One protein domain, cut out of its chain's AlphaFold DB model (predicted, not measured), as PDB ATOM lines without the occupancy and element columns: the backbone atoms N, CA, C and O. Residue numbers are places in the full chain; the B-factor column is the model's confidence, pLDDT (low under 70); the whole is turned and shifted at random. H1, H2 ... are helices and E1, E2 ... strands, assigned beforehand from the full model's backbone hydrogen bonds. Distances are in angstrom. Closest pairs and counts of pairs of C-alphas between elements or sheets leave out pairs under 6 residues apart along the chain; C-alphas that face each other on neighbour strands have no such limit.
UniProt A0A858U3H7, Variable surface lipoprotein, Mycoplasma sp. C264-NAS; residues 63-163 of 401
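This is residues 63 to 163 of the 401 residues of the protein "Variable surface lipoprotein" of Mycoplasma sp. C264-NAS (UniProt A0A858U3H7). Look for one antiparallel sheet, curled like part of a barrel but left open, with helix H2 across the convex face at one end and the short H1 beside its strands at the other. Two long links, residues 77 to 90 and 94 to 108, lie on the open side. The 101 printed residues include, in chain order, H1 E1 E2 E3 E4 E5 E6 H2; the sheet's order is E2 E1 E6 E5 E4 E3, with E3 to E6 a meander, each strand the antiparallel neighbour of the one before. The class is mixed; the whole is compact, radius of gyration of the C-alphas 13.2 A, spans 35 by 31 by 24 A.

Start at E5, residues 128 to 138, in a hairpin with E4, residues 116 to 125: N 121 and O 132 are 2.8 A apart. E4 pairs likewise with edge strand E3, residues 109 to 113, N 110 to O 118 at 2.8 A. The antiparallel neighbour of E5 on its other side is E6, residues 144 to 149, N 135 to O 147 at 2.8 A; the next neighbour, of E6, is E1, residues 74 to 76, N 146 to O 74 at 2.8 A; and the neighbour of E1 is edge strand E2, residues 91 to 93, N 92 to O 75 at 2.8 A. H2, residues 151 to 163, is on the sheet at a height of 9.3 A, across the strands at 70 degrees to E3 on the local plane; the closest C-alphas of H2 and E3, those of Lys 158 and Ile 110, are 6.9 A apart, and the closest of H2 and E5, those of Lys 151 and Tyr 133, are 6.3 A apart. H1, residues 63 to 71, is on the same face, 9.0 A high, over none of the strands, but only just: 2 of its C-alphas fall on E4. In both helices every O i to N i+4 pair is within hydrogen-bond range.

Find C-alpha 63, where H1 begins, at (87.927, 98.907, 84.411). E4 spans 27.2 A and bends by 53 degrees at residue 120; E5 spans 30.3 A and bends by 51 degrees at residue 131. H2, 18.4 A long, ends at C-alpha 163, (53.456, 111.435, 87.548).

The C-alphas farthest apart, of Glu 126 and Lys 163, are 39.1 A apart. The printed part has no cut; the links E1 to E2 and E2 to E3 are long. Residues 102 to 107 are under pLDDT 70.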
ATOM      1  N   GLU A  63      87.961  98.277  85.728       88.75
ATOM      2  CA  GLU A  63      87.927  98.907  84.411       88.75
ATOM      3  C   GLU A  63      87.723  97.873  83.296       88.75
ATOM      4  O   GLU A  63      86.891  98.072  82.413       88.75
ATOM      5  N   GLN A  64      88.398  96.720  83.381       89.62
ATOM      6  CA  GLN A  64      88.187  95.611  82.450       89.62
ATOM      7  C   GLN A  64      86.755  95.068  82.527       89.62
ATOM      8  O   GLN A  64      86.149  94.813  81.487       89.62
ATOM      9  N   ILE A  65      86.187  94.945  83.733       88.75
ATOM     10  CA  ILE A  65      84.798  94.503  83.916       88.75
ATOM     11  C   ILE A  65      83.819  95.512  83.308       88.75
ATOM     12  O   ILE A  65      82.924  95.112  82.566       88.75
ATOM     13  N   LYS A  66      83.999  96.817  83.559       87.50
ATOM     14  CA  LYS A  66      83.164  97.865  82.944       87.50
ATOM     15  C   LYS A  66      83.254  97.841  81.420       87.50
ATOM     16  O   LYS A  66      82.226  97.935  80.757       87.50
ATOM     17  N   ASN A  67      84.452  97.674  80.863       89.25
ATOM     18  CA  ASN A  67      84.649  97.605  79.416       89.25
ATOM     19  C   ASN A  67      83.968  96.374  78.804       89.25
ATOM     20  O   ASN A  67      83.282  96.509  77.792       89.25
ATOM     21  N   LYS A  68      84.082  95.200  79.443       90.56
ATOM     22  CA  LYS A  68      83.351  93.992  79.029       90.56
ATOM     23  C   LYS A  68      81.838  94.201  79.082       90.56
ATOM     24  O   LYS A  68      81.142  93.888  78.123       90.56
ATOM     25  N   LEU A  69      81.333  94.789  80.165       89.75
ATOM     26  CA  LEU A  69      79.903  95.023  80.350       89.75
ATOM     27  C   LEU A  69      79.335  96.008  79.319       89.75
ATOM     28  O   LEU A  69      78.273  95.760  78.762       89.75
ATOM     29  N   ASN A  70      80.069  97.080  79.011       87.31
ATOM     30  CA  ASN A  70      79.696  98.057  77.985       87.31
ATOM     31  C   ASN A  70      79.736  97.482  76.559       87.31
ATOM     32  O   ASN A  70      79.007  97.961  75.693       87.31
ATOM     33  N   ALA A  71      80.580  96.477  76.307       89.12
ATOM     34  CA  ALA A  71      80.648  95.771  75.028       89.12
ATOM     35  C   ALA A  71      79.616  94.633  74.907       89.12
ATOM     36  O   ALA A  71      79.386  94.123  73.808       89.12
ATOM     37  N   ALA A  72      79.002  94.216  76.017       90.00
ATOM     38  CA  ALA A  72      78.026  93.142  76.022       90.00
ATOM     39  C   ALA A  72      76.728  93.563  75.318       90.00
ATOM     40  O   ALA A  72      76.237  94.683  75.462       90.00
ATOM     41  N   THR A  73      76.137  92.627  74.578       91.00
ATOM     42  CA  THR A  73      74.821  92.813  73.962       91.00
ATOM     43  C   THR A  73      73.761  92.110  74.790       91.00
ATOM     44  O   THR A  73      73.975  91.000  75.287       91.00
ATOM     45  N   PHE A  74      72.611  92.763  74.930       93.88
ATOM     46  CA  PHE A  74      71.462  92.218  75.634       93.88
ATOM     47  C   PHE A  74      70.390  91.841  74.624       93.88
ATOM     48  O   PHE A  74      70.036  92.626  73.743       93.88
ATOM     49  N   THR A  75      69.853  90.637  74.749       93.62
ATOM     50  CA  THR A  75      68.802  90.127  73.867       93.62
ATOM     51  C   THR A  75      67.635  89.607  74.683       93.62
ATOM     52  O   THR A  75      67.772  89.257  75.855       93.62
ATOM     53  N   TYR A  76      66.459  89.580  74.064       92.50
ATOM     54  CA  TYR A  76      65.271  88.965  74.634       92.50
ATOM     55  C   TYR A  76      64.990  87.646  73.912       92.50
ATOM     56  O   TYR A  76      64.797  87.612  72.699       92.50
ATOM     57  N   ASN A  77      64.973  86.546  74.660       90.88
ATOM     58  CA  ASN A  77      64.953  85.179  74.133       90.88
ATOM     59  C   ASN A  77      63.577  84.719  73.624       90.88
ATOM     60  O   ASN A  77      63.429  83.574  73.199       90.88
ATOM     61  N   LYS A  78      62.557  85.580  73.682       90.25
ATOM     62  CA  LYS A  78      61.209  85.296  73.177       90.25
ATOM     63  C   LYS A  78      60.811  86.310  72.114       90.25
ATOM     64  O   LYS A  78      61.257  87.449  72.131       90.25
ATOM     65  N   SER A  79      59.933  85.892  71.208       88.88
ATOM     66  CA  SER A  79      59.195  86.850  70.387       88.88
ATOM     67  C   SER A  79      58.275  87.660  71.300       88.88
ATOM     68  O   SER A  79      57.613  87.077  72.162       88.88
ATOM     69  N   ILE A  80      58.259  88.979  71.138       88.38
ATOM     70  CA  ILE A  80      57.427  89.891  71.923       88.38
ATOM     71  C   ILE A  80      56.835  90.961  71.011       88.38
ATOM     72  O   ILE A  80      57.546  91.615  70.252       88.38
ATOM     73  N   THR A  81      55.515  91.120  71.063       85.88
ATOM     74  CA  THR A  81      54.785  92.078  70.218       85.88
ATOM     75  C   THR A  81      54.517  93.398  70.935       85.88
ATOM     76  O   THR A  81      54.527  94.445  70.279       85.88
ATOM     77  N   ASP A  82      54.328  93.336  72.257       84.75
ATOM     78  CA  ASP A  82      54.052  94.461  73.157       84.75
ATOM     79  C   ASP A  82      54.974  94.384  74.386       84.75
ATOM     80  O   ASP A  82      55.036  93.366  75.075       84.75
ATOM     81  N   ALA A  83      55.674  95.477  74.686       85.94
ATOM     82  CA  ALA A  83      56.534  95.614  75.859       85.94
ATOM     83  C   ALA A  83      55.812  95.389  77.206       85.94
ATOM     84  O   ALA A  83      56.473  95.133  78.209       85.94
ATOM     85  N   LYS A  84      54.474  95.418  77.263       82.56
ATOM     86  CA  LYS A  84      53.704  95.002  78.453       82.56
ATOM     87  C   LYS A  84      53.892  93.527  78.818       82.56
ATOM     88  O   LYS A  84      53.698  93.163  79.974       82.56
ATOM     89  N   GLU A  85      54.284  92.690  77.861       84.62
ATOM     90  CA  GLU A  85      54.585  91.267  78.071       84.62
ATOM     91  C   GLU A  85      56.052  91.030  78.476       84.62
ATOM     92  O   GLU A  85      56.514  89.886  78.570       84.62
ATOM     93  N   PHE A  86      56.819  92.105  78.682       87.19
ATOM     94  CA  PHE A  86      58.234  92.022  78.998       87.19
ATOM     95  C   PHE A  86      58.457  91.339  80.350       87.19
ATOM     96  O   PHE A  86      57.832  91.665  81.357       87.19
ATOM     97  N   SER A  87      59.388  90.388  80.374       87.38
ATOM     98  CA  SER A  87      59.792  89.682  81.584       87.38
ATOM     99  C   SER A  87      61.300  89.514  81.631       87.38
ATOM    100  O   SER A  87      61.924  88.985  80.711       87.38
ATOM    101  N   ILE A  88      61.874  89.911  82.762       86.44
ATOM    102  CA  ILE A  88      63.316  89.899  83.027       86.44
ATOM    103  C   ILE A  88      63.914  88.496  82.857       86.44
ATOM    104  O   ILE A  88      65.058  88.357  82.435       86.44
ATOM    105  N   GLN A  89      63.122  87.446  83.097       85.88
ATOM    106  CA  GLN A  89      63.543  86.048  82.952       85.88
ATOM    107  C   GLN A  89      63.967  85.673  81.527       85.88
ATOM    108  O   GLN A  89      64.691  84.700  81.337       85.88
ATOM    109  N   ASN A  90      63.486  86.403  80.521       90.75
ATOM    110  CA  ASN A  90      63.788  86.103  79.126       90.75
ATOM    111  C   ASN A  90      64.984  86.913  78.605       90.75
ATOM    112  O   ASN A  90      65.261  86.848  77.410       90.75
ATOM    113  N   ILE A  91      65.674  87.681  79.451       91.50
ATOM    114  CA  ILE A  91      66.850  88.448  79.040       91.50
ATOM    115  C   ILE A  91      68.075  87.531  78.999       91.50
ATOM    116  O   ILE A  91      68.317  86.758  79.923       91.50
ATOM    117  N   ALA A  92      68.870  87.657  77.941       91.56
ATOM    118  CA  ALA A  92      70.211  87.105  77.847       91.56
ATOM    119  C   ALA A  92      71.250  88.215  77.679       91.56
ATOM    120  O   ALA A  92      70.966  89.289  77.144       91.56
ATOM    121  N   ILE A  93      72.466  87.910  78.124       92.88
ATOM    122  CA  ILE A  93      73.677  88.690  77.887       92.88
ATOM    123  C   ILE A  93      74.620  87.848  77.020       92.88
ATOM    124  O   ILE A  93      74.742  86.640  77.227       92.88
ATOM    125  N   SER A  94      75.241  88.454  76.007       90.88
ATOM    126  CA  SER A  94      76.095  87.722  75.059       90.88
ATOM    127  C   SER A  94      77.387  87.191  75.675       90.88
ATOM    128  O   SER A  94      77.933  86.197  75.194       90.88
ATOM    129  N   ASP A  95      77.887  87.858  76.711       88.75
ATOM    130  CA  ASP A  95      79.094  87.453  77.421       88.75
ATOM    131  C   ASP A  95      78.739  86.458  78.536       88.75
ATOM    132  O   ASP A  95      78.016  86.780  79.479       88.75
ATOM    133  N   LYS A  96      79.246  85.228  78.397       87.00
ATOM    134  CA  LYS A  96      78.932  84.087  79.266       87.00
ATOM    135  C   LYS A  96      79.575  84.178  80.651       87.00
ATOM    136  O   LYS A  96      79.206  83.391  81.519       87.00
ATOM    137  N   GLU A  97      80.538  85.077  80.854       89.00
ATOM    138  CA  GLU A  97      81.144  85.296  82.172       89.00
ATOM    139  C   GLU A  97      80.200  86.043  83.120       89.00
ATOM    140  O   GLU A  97      80.322  85.925  84.341       89.00
ATOM    141  N   PHE A  98      79.238  86.790  82.570       89.69
ATOM    142  CA  PHE A  98      78.217  87.461  83.357       89.69
ATOM    143  C   PHE A  98      77.015  86.553  83.590       89.69
ATOM    144  O   PHE A  98      76.467  85.938  82.674       89.69
ATOM    145  N   MET A  99      76.529  86.561  84.824       88.50
ATOM    146  CA  MET A  99      75.244  85.980  85.184       88.50
ATOM    147  C   MET A  99      74.251  87.086  85.516       88.50
ATOM    148  O   MET A  99      74.544  87.975  86.311       88.50
ATOM    149  N   ILE A 100      73.056  87.027  84.929       88.44
ATOM    150  CA  ILE A 100      71.951  87.907  85.316       88.44
ATOM    151  C   ILE A 100      71.344  87.353  86.604       88.44
ATOM    152  O   ILE A 100      70.850  86.225  86.636       88.44
ATOM    153  N   LEU A 101      71.362  88.158  87.663       85.00
ATOM    154  CA  LEU A 101      70.739  87.836  88.938       85.00
ATOM    155  C   LEU A 101      69.244  88.147  88.832       85.00
ATOM    156  O   LEU A 101      68.787  89.242  89.153       85.00
ATOM    157  N   SER A 102      68.476  87.188  88.323       65.19
ATOM    158  CA  SER A 102      67.031  87.294  88.104       65.19
ATOM    159  C   SER A 102      66.224  87.184  89.409       65.19
ATOM    160  O   SER A 102      65.316  86.367  89.535       65.19
ATOM    161  N   ASP A 103      66.523  88.030  90.401       63.88
ATOM    162  CA  ASP A 103      65.658  88.190  91.573       63.88
ATOM    163  C   ASP A 103      64.431  89.031  91.177       63.88
ATOM    164  O   ASP A 103      64.474  90.265  91.074       63.88
ATOM    165  N   MET A 104      63.324  88.331  90.924       53.03
ATOM    166  CA  MET A 104      62.037  88.911  90.527       53.03
ATOM    167  C   MET A 104      61.399  89.807  91.596       53.03
ATOM    168  O   MET A 104      60.433  90.499  91.294       53.03
ATOM    169  N   THR A 105      61.916  89.815  92.829       47.81
ATOM    170  CA  THR A 105      61.381  90.660  93.908       47.81
ATOM    171  C   THR A 105      62.033  92.043  93.992       47.81
ATOM    172  O   THR A 105      61.496  92.920  94.665       47.81
ATOM    173  N   LYS A 106      63.168  92.263  93.309       46.81
ATOM    174  CA  LYS A 106      63.987  93.487  93.450       46.81
ATOM    175  C   LYS A 106      64.257  94.243  92.153       46.81
ATOM    176  O   LYS A 106      64.749  95.366  92.207       46.81
ATOM    177  N   SER A 107      63.969  93.641  91.005       56.16
ATOM    178  CA  SER A 107      64.304  94.228  89.709       56.16
ATOM    179  C   SER A 107      63.138  95.085  89.203       56.16
ATOM    180  O   SER A 107      62.050  94.572  88.946       56.16
ATOM    181  N   ASN A 108      63.357  96.397  89.079       74.06
ATOM    182  CA  ASN A 108      62.357  97.333  88.565       74.06
ATOM    183  C   ASN A 108      62.454  97.390  87.039       74.06
ATOM    184  O   ASN A 108      63.494  97.770  86.499       74.06
ATOM    185  N   PHE A 109      61.368  97.067  86.339       83.12
ATOM    186  CA  PHE A 109      61.243  97.375  84.917       83.12
ATOM    187  C   PHE A 109      60.110  98.363  84.677       83.12
ATOM    188  O   PHE A 109      59.192  98.523  85.482       83.12
ATOM    189  N   ILE A 110      60.229  99.064  83.564       86.00
ATOM    190  CA  ILE A 110      59.424 100.209  83.203       86.00
ATOM    191  C   ILE A 110      59.059 100.059  81.732       86.00
ATOM    192  O   ILE A 110      59.938  99.913  80.888       86.00
ATOM    193  N   VAL A 111      57.771 100.116  81.412       84.88
ATOM    194  CA  VAL A 111      57.296 100.115  80.024       84.88
ATOM    195  C   VAL A 111      57.021 101.554  79.617       84.88
ATOM    196  O   VAL A 111      56.152 102.204  80.193       84.88
ATOM    197  N   LYS A 112      57.779 102.066  78.646       81.50
ATOM    198  CA  LYS A 112      57.647 103.454  78.180       81.50
ATOM    199  C   LYS A 112      56.589 103.583  77.083       81.50
ATOM    200  O   LYS A 112      55.851 104.564  77.040       81.50
ATOM    201  N   ASN A 113      56.532 102.596  76.190       81.50
ATOM    202  CA  ASN A 113      55.513 102.436  75.151       81.50
ATOM    203  C   ASN A 113      55.480 100.969  74.679       81.50
ATOM    204  O   ASN A 113      56.247 100.149  75.172       81.50
ATOM    205  N   GLU A 114      54.625 100.640  73.707       82.62
ATOM    206  CA  GLU A 114      54.455  99.273  73.172       82.62
ATOM    207  C   GLU A 114      55.742  98.642  72.612       82.62
ATOM    208  O   GLU A 114      55.813  97.424  72.466       82.62
ATOM    209  N   LYS A 115      56.760  99.448  72.283       90.00
ATOM    210  CA  LYS A 115      58.018  99.011  71.666       90.00
ATOM    211  C   LYS A 115      59.251  99.236  72.534       90.00
ATOM    212  O   LYS A 115      60.334  98.835  72.118       90.00
ATOM    213  N   GLU A 116      59.123  99.842  73.711       91.75
ATOM    214  CA  GLU A 116      60.270 100.182  74.557       91.75
ATOM    215  C   GLU A 116      60.021  99.815  76.025       91.75
ATOM    216  O   GLU A 116      59.073 100.295  76.656       91.75
ATOM    217  N   ALA A 117      60.931  99.011  76.577       92.19
ATOM    218  CA  ALA A 117      61.018  98.713  78.003       92.19
ATOM    219  C   ALA A 117      62.396  99.114  78.536       92.19
ATOM    220  O   ALA A 117      63.400  98.974  77.847       92.19
ATOM    221  N   GLN A 118      62.465  99.587  79.772       93.44
ATOM    222  CA  GLN A 118      63.714  99.866  80.470       93.44
ATOM    223  C   GLN A 118      63.765  99.046  81.751       93.44
ATOM    224  O   GLN A 118      62.752  98.889  82.429       93.44
ATOM    225  N   VAL A 119      64.930  98.509  82.089       92.31
ATOM    226  CA  VAL A 119      65.085  97.605  83.229       92.31
ATOM    227  C   VAL A 119      66.341  97.927  84.023       92.31
ATOM    228  O   VAL A 119      67.408  98.149  83.457       92.31
ATOM    229  N   GLU A 120      66.198  97.921  85.342       92.56
ATOM    230  CA  GLU A 120      67.300  97.866  86.295       92.56
ATOM    231  C   GLU A 120      67.680  96.392  86.511       92.56
ATOM    232  O   GLU A 120      66.886  95.611  87.041       92.56
ATOM    233  N   LEU A 121      68.875  95.996  86.068       90.19
ATOM    234  CA  LEU A 121      69.389  94.631  86.177       90.19
ATOM    235  C   LEU A 121      70.550  94.565  87.158       90.19
ATOM    236  O   LEU A 121      71.428  95.426  87.161       90.19
ATOM    237  N   LYS A 122      70.596  93.475  87.922       89.94
ATOM    238  CA  LYS A 122      71.789  93.068  88.657       89.94
ATOM    239  C   LYS A 122      72.506  91.973  87.883       89.94
ATOM    240  O   LYS A 122      71.900  90.959  87.540       89.94
ATOM    241  N   VAL A 123      73.787  92.175  87.609       90.50
ATOM    242  CA  VAL A 123      74.654  91.187  86.958       90.50
ATOM    243  C   VAL A 123      75.814  90.838  87.877       90.50
ATOM    244  O   VAL A 123      76.311  91.705  88.595       90.50
ATOM    245  N   SER A 124      76.255  89.584  87.860       90.00
ATOM    246  CA  SER A 124      77.406  89.128  88.633       90.00
ATOM    247  C   SER A 124      78.505  88.555  87.754       90.00
ATOM    248  O   SER A 124      78.220  87.794  86.832       90.00
ATOM    249  N   ILE A 125      79.753  88.867  88.097       90.44
ATOM    250  CA  ILE A 125      80.973  88.305  87.505       90.44
ATOM    251  C   ILE A 125      82.022  88.168  88.615       90.44
ATOM    252  O   ILE A 125      82.158  89.067  89.443       90.44
ATOM    253  N   GLU A 126      82.724  87.033  88.685       87.62
ATOM    254  CA  GLU A 126      83.746  86.759  89.718       87.62
ATOM    255  C   GLU A 126      83.280  87.058  91.168       87.62
ATOM    256  O   GLU A 126      84.029  87.597  91.983       87.62
ATOM    257  N   ASN A 127      82.025  86.725  91.503       83.94
ATOM    258  CA  ASN A 127      81.376  87.008  92.797       83.94
ATOM    259  C   ASN A 127      81.216  88.503  93.155       83.94
ATOM    260  O   ASN A 127      80.931  88.829  94.307       83.94
ATOM    261  N   LYS A 128      81.379  89.418  92.195       87.44
ATOM    262  CA  LYS A 128      81.039  90.842  92.332       87.44
ATOM    263  C   LYS A 128      79.711  91.128  91.645       87.44
ATOM    264  O   LYS A 128      79.478  90.633  90.546       87.44
ATOM    265  N   GLU A 129      78.873  91.954  92.265       90.38
ATOM    266  CA  GLU A 129      77.586  92.387  91.712       90.38
ATOM    267  C   GLU A 129      77.665  93.809  91.152       90.38
ATOM    268  O   GLU A 129      78.274  94.695  91.754       90.38
ATOM    269  N   TYR A 130      76.990  94.037  90.029       90.00
ATOM    270  CA  TYR A 130      76.859  95.340  89.392       90.00
ATOM    271  C   TYR A 130      75.395  95.606  89.064       90.00
ATOM    272  O   TYR A 130      74.695  94.730  88.555       90.00
ATOM    273  N   THR A 131      74.946  96.832  89.315       91.12
ATOM    274  CA  THR A 131      73.647  97.317  88.843       91.12
ATOM    275  C   THR A 131      73.838  98.070  87.535       91.12
ATOM    276  O   THR A 131      74.650  98.993  87.461       91.12
ATOM    277  N   ILE A 132      73.073  97.687  86.519       92.31
ATOM    278  CA  ILE A 132      73.028  98.347  85.216       92.31
ATOM    279  C   ILE A 132      71.595  98.679  84.832       92.31
ATOM    280  O   ILE A 132      70.642  98.073  85.320       92.31
ATOM    281  N   TYR A 133      71.460  99.612  83.901       93.94
ATOM    282  CA  TYR A 133      70.183 100.016  83.339       93.94
ATOM    283  C   TYR A 133      70.208  99.709  81.850       93.94
ATOM    284  O   TYR A 133      71.147 100.097  81.159       93.94
ATOM    285  N   VAL A 134      69.207  98.986  81.356       94.06
ATOM    286  CA  VAL A 134      69.157  98.540  79.960       94.06
ATOM    287  C   VAL A 134      67.827  98.945  79.343       94.06
ATOM    288  O   VAL A 134      66.767  98.671  79.902       94.06
ATOM    289  N   LYS A 135      67.881  99.582  78.175       94.69
ATOM    290  CA  LYS A 135      66.728  99.923  77.341       94.69
ATOM    291  C   LYS A 135      66.572  98.892  76.234       94.69
ATOM    292  O   LYS A 135      67.429  98.794  75.359       94.69
ATOM    293  N   PHE A 136      65.467  98.164  76.260       95.00
ATOM    294  CA  PHE A 136      65.052  97.226  75.229       95.00
ATOM    295  C   PHE A 136      64.147  97.902  74.208       95.00
ATOM    296  O   PHE A 136      63.153  98.522  74.580       95.00
ATOM    297  N   THR A 137      64.468  97.731  72.926       94.50
ATOM    298  CA  THR A 137      63.632  98.167  71.800       94.50
ATOM    299  C   THR A 137      63.149  96.950  71.019       94.50
ATOM    300  O   THR A 137      63.962  96.101  70.649       94.50
ATOM    301  N   ILE A 138      61.840  96.868  70.782       92.81
ATOM    302  CA  ILE A 138      61.182  95.811  70.008       92.81
ATOM    303  C   ILE A 138      61.123  96.239  68.541       92.81
ATOM    304  O   ILE A 138      60.536  97.271  68.212       92.81
ATOM    305  N   ASP A 139      61.708  95.437  67.658       90.44
ATOM    306  CA  ASP A 139      61.707  95.687  66.220       90.44
ATOM    307  C   ASP A 139      60.431  95.176  65.520       90.44
ATOM    308  O   ASP A 139      59.503  94.632  66.127       90.44
ATOM    309  N   THR A 140      60.362  95.363  64.201       88.94
ATOM    310  CA  THR A 140      59.233  94.907  63.371       88.94
ATOM    311  C   THR A 140      59.169  93.388  63.206       88.94
ATOM    312  O   THR A 140      58.149  92.867  62.760       88.94
ATOM    313  N   THR A 141      60.228  92.667  63.581       89.94
ATOM    314  CA  THR A 141      60.298  91.200  63.598       89.94
ATOM    315  C   THR A 141      59.962  90.610  64.969       89.94
ATOM    316  O   THR A 141      60.118  89.405  65.169       89.94
ATOM    317  N   ASN A 142      59.461  91.439  65.898       89.25
ATOM    318  CA  ASN A 142      59.124  91.084  67.280       89.25
ATOM    319  C   ASN A 142      60.326  90.584  68.094       89.25
ATOM    320  O   ASN A 142      60.168  89.841  69.065       89.25
ATOM    321  N   LYS A 143      61.540  90.988  67.708       91.12
ATOM    322  CA  LYS A 143      62.752  90.753  68.490       91.12
ATOM    323  C   LYS A 143      63.056  91.990  69.314       91.12
ATOM    324  O   LYS A 143      62.932  93.107  68.821       91.12
ATOM    325  N   ALA A 144      63.481  91.789  70.559       93.19
ATOM    326  CA  ALA A 144      63.925  92.887  71.405       93.19
ATOM    327  C   ALA A 144      65.437  92.836  71.629       93.19
ATOM    328  O   ALA A 144      65.998  91.796  71.989       93.19
ATOM    329  N   THR A 145      66.081  93.982  71.429       93.75
ATOM    330  CA  THR A 145      67.515  94.188  71.670       93.75
ATOM    331  C   THR A 145      67.698  95.263  72.728       93.75
ATOM    332  O   THR A 145      66.945  96.237  72.759       93.75
ATOM    333  N   GLY A 146      68.651  95.048  73.630       94.38
ATOM    334  CA  GLY A 146      68.911  95.899  74.781       94.38
ATOM    335  C   GLY A 146      70.228  96.657  74.651       94.38
ATOM    336  O   GLY A 146      71.256  96.074  74.309       94.38
ATOM    337  N   ALA A 147      70.190  97.946  74.969       93.44
ATOM    338  CA  ALA A 147      71.358  98.813  75.074       93.44
ATOM    339  C   ALA A 147      71.475  99.364  76.499       93.44
ATOM    340  O   ALA A 147      70.467  99.756  77.091       93.44
ATOM    341  N   ILE A 148      72.693  99.404  77.045       93.62
ATOM    342  CA  ILE A 148      72.942 100.028  78.349       93.62
ATOM    343  C   ILE A 148      72.636 101.526  78.254       93.62
ATOM    344  O   ILE A 148      73.027 102.196  77.299       93.62
ATOM    345  N   ILE A 149      71.940 102.041  79.262       94.25
ATOM    346  CA  ILE A 149      71.610 103.454  79.429       94.25
ATOM    347  C   ILE A 149      72.142 103.967  80.765       94.25
ATOM    348  O   ILE A 149      72.488 103.199  81.665       94.25
ATOM    349  N   GLN A 150      72.201 105.289  80.901       94.75
ATOM    350  CA  GLN A 150      72.581 105.917  82.161       94.75
ATOM    351  C   GLN A 150      71.447 105.828  83.184       94.75
ATOM    352  O   GLN A 150      70.265 105.877  82.832       94.75
ATOM    353  N   LYS A 151      71.819 105.783  84.466       94.25
ATOM    354  CA  LYS A 151      70.868 105.811  85.587       94.25
ATOM    355  C   LYS A 151      69.917 107.008  85.500       94.25
ATOM    356  O   LYS A 151      68.719 106.842  85.695       94.25
ATOM    357  N   ASP A 152      70.431 108.178  85.130       94.62
ATOM    358  CA  ASP A 152      69.630 109.400  85.012       94.62
ATOM    359  C   ASP A 152      68.550 109.301  83.918       94.62
ATOM    360  O   ASP A 152      67.457 109.844  84.079       94.62
ATOM    361  N   GLU A 153      68.810 108.574  82.820       93.56
ATOM    362  CA  GLU A 153      67.812 108.326  81.764       93.56
ATOM    363  C   GLU A 153      66.678 107.424  82.279       93.56
ATOM    364  O   GLU A 153      65.495 107.709  82.053       93.56
ATOM    365  N   PHE A 154      67.035 106.368  83.017       92.62
ATOM    366  CA  PHE A 154      66.076 105.463  83.651       92.62
ATOM    367  C   PHE A 154      65.234 106.183  84.710       92.62
ATOM    368  O   PHE A 154      64.003 106.136  84.671       92.62
ATOM    369  N   ASP A 155      65.887 106.904  85.623       92.31
ATOM    370  CA  ASP A 155      65.237 107.628  86.715       92.31
ATOM    371  C   ASP A 155      64.308 108.728  86.186       92.31
ATOM    372  O   ASP A 155      63.204 108.905  86.707       92.31
ATOM    373  N   LYS A 156      64.693 109.425  85.106       90.88
ATOM    374  CA  LYS A 156      63.820 110.399  84.435       90.88
ATOM    375  C   LYS A 156      62.555 109.735  83.893       90.88
ATOM    376  O   LYS A 156      61.456 110.228  84.142       90.88
ATOM    377  N   THR A 157      62.695 108.604  83.202       89.19
ATOM    378  CA  THR A 157      61.553 107.850  82.655       89.19
ATOM    379  C   THR A 157      60.638 107.351  83.778       89.19
ATOM    380  O   THR A 157      59.415 107.484  83.697       89.19
ATOM    381  N   LYS A 158      61.223 106.844  84.872       89.44
ATOM    382  CA  LYS A 158      60.500 106.412  86.075       89.44
ATOM    383  C   LYS A 158      59.695 107.547  86.698       89.44
ATOM    384  O   LYS A 158      58.499 107.394  86.931       89.44
ATOM    385  N   ALA A 159      60.333 108.698  86.907       88.94
ATOM    386  CA  ALA A 159      59.690 109.876  87.475       88.94
ATOM    387  C   ALA A 159      58.558 110.408  86.580       88.94
ATOM    388  O   ALA A 159      57.535 110.861  87.091       88.94
ATOM    389  N   GLU A 160      58.709 110.353  85.253       86.69
ATOM    390  CA  GLU A 160      57.638 110.712  84.316       86.69
ATOM    391  C   GLU A 160      56.441 109.759  84.427       86.69
ATOM    392  O   GLU A 160      55.308 110.225  84.522       86.69
ATOM    393  N   LEU A 161      56.663 108.446  84.509       84.94
ATOM    394  CA  LEU A 161      55.576 107.472  84.659       84.94
ATOM    395  C   LEU A 161      54.892 107.536  86.026       84.94
ATOM    396  O   LEU A 161      53.673 107.383  86.108       84.94
ATOM    397  N   ASP A 162      55.639 107.823  87.091       86.25
ATOM    398  CA  ASP A 162      55.068 108.024  88.423       86.25
ATOM    399  C   ASP A 162      54.113 109.227  88.464       86.25
ATOM    400  O   ASP A 162      53.072 109.154  89.121       86.25
ATOM    401  N   LYS A 163      54.386 110.296  87.697       86.12
ATOM    402  CA  LYS A 163      53.456 111.435  87.548       86.12
ATOM    403  C   LYS A 163      52.140 111.036  86.876       86.12
ATOM    404  O   LYS A 163      51.097 111.605  87.190       86.12
TER     405      LYS A 163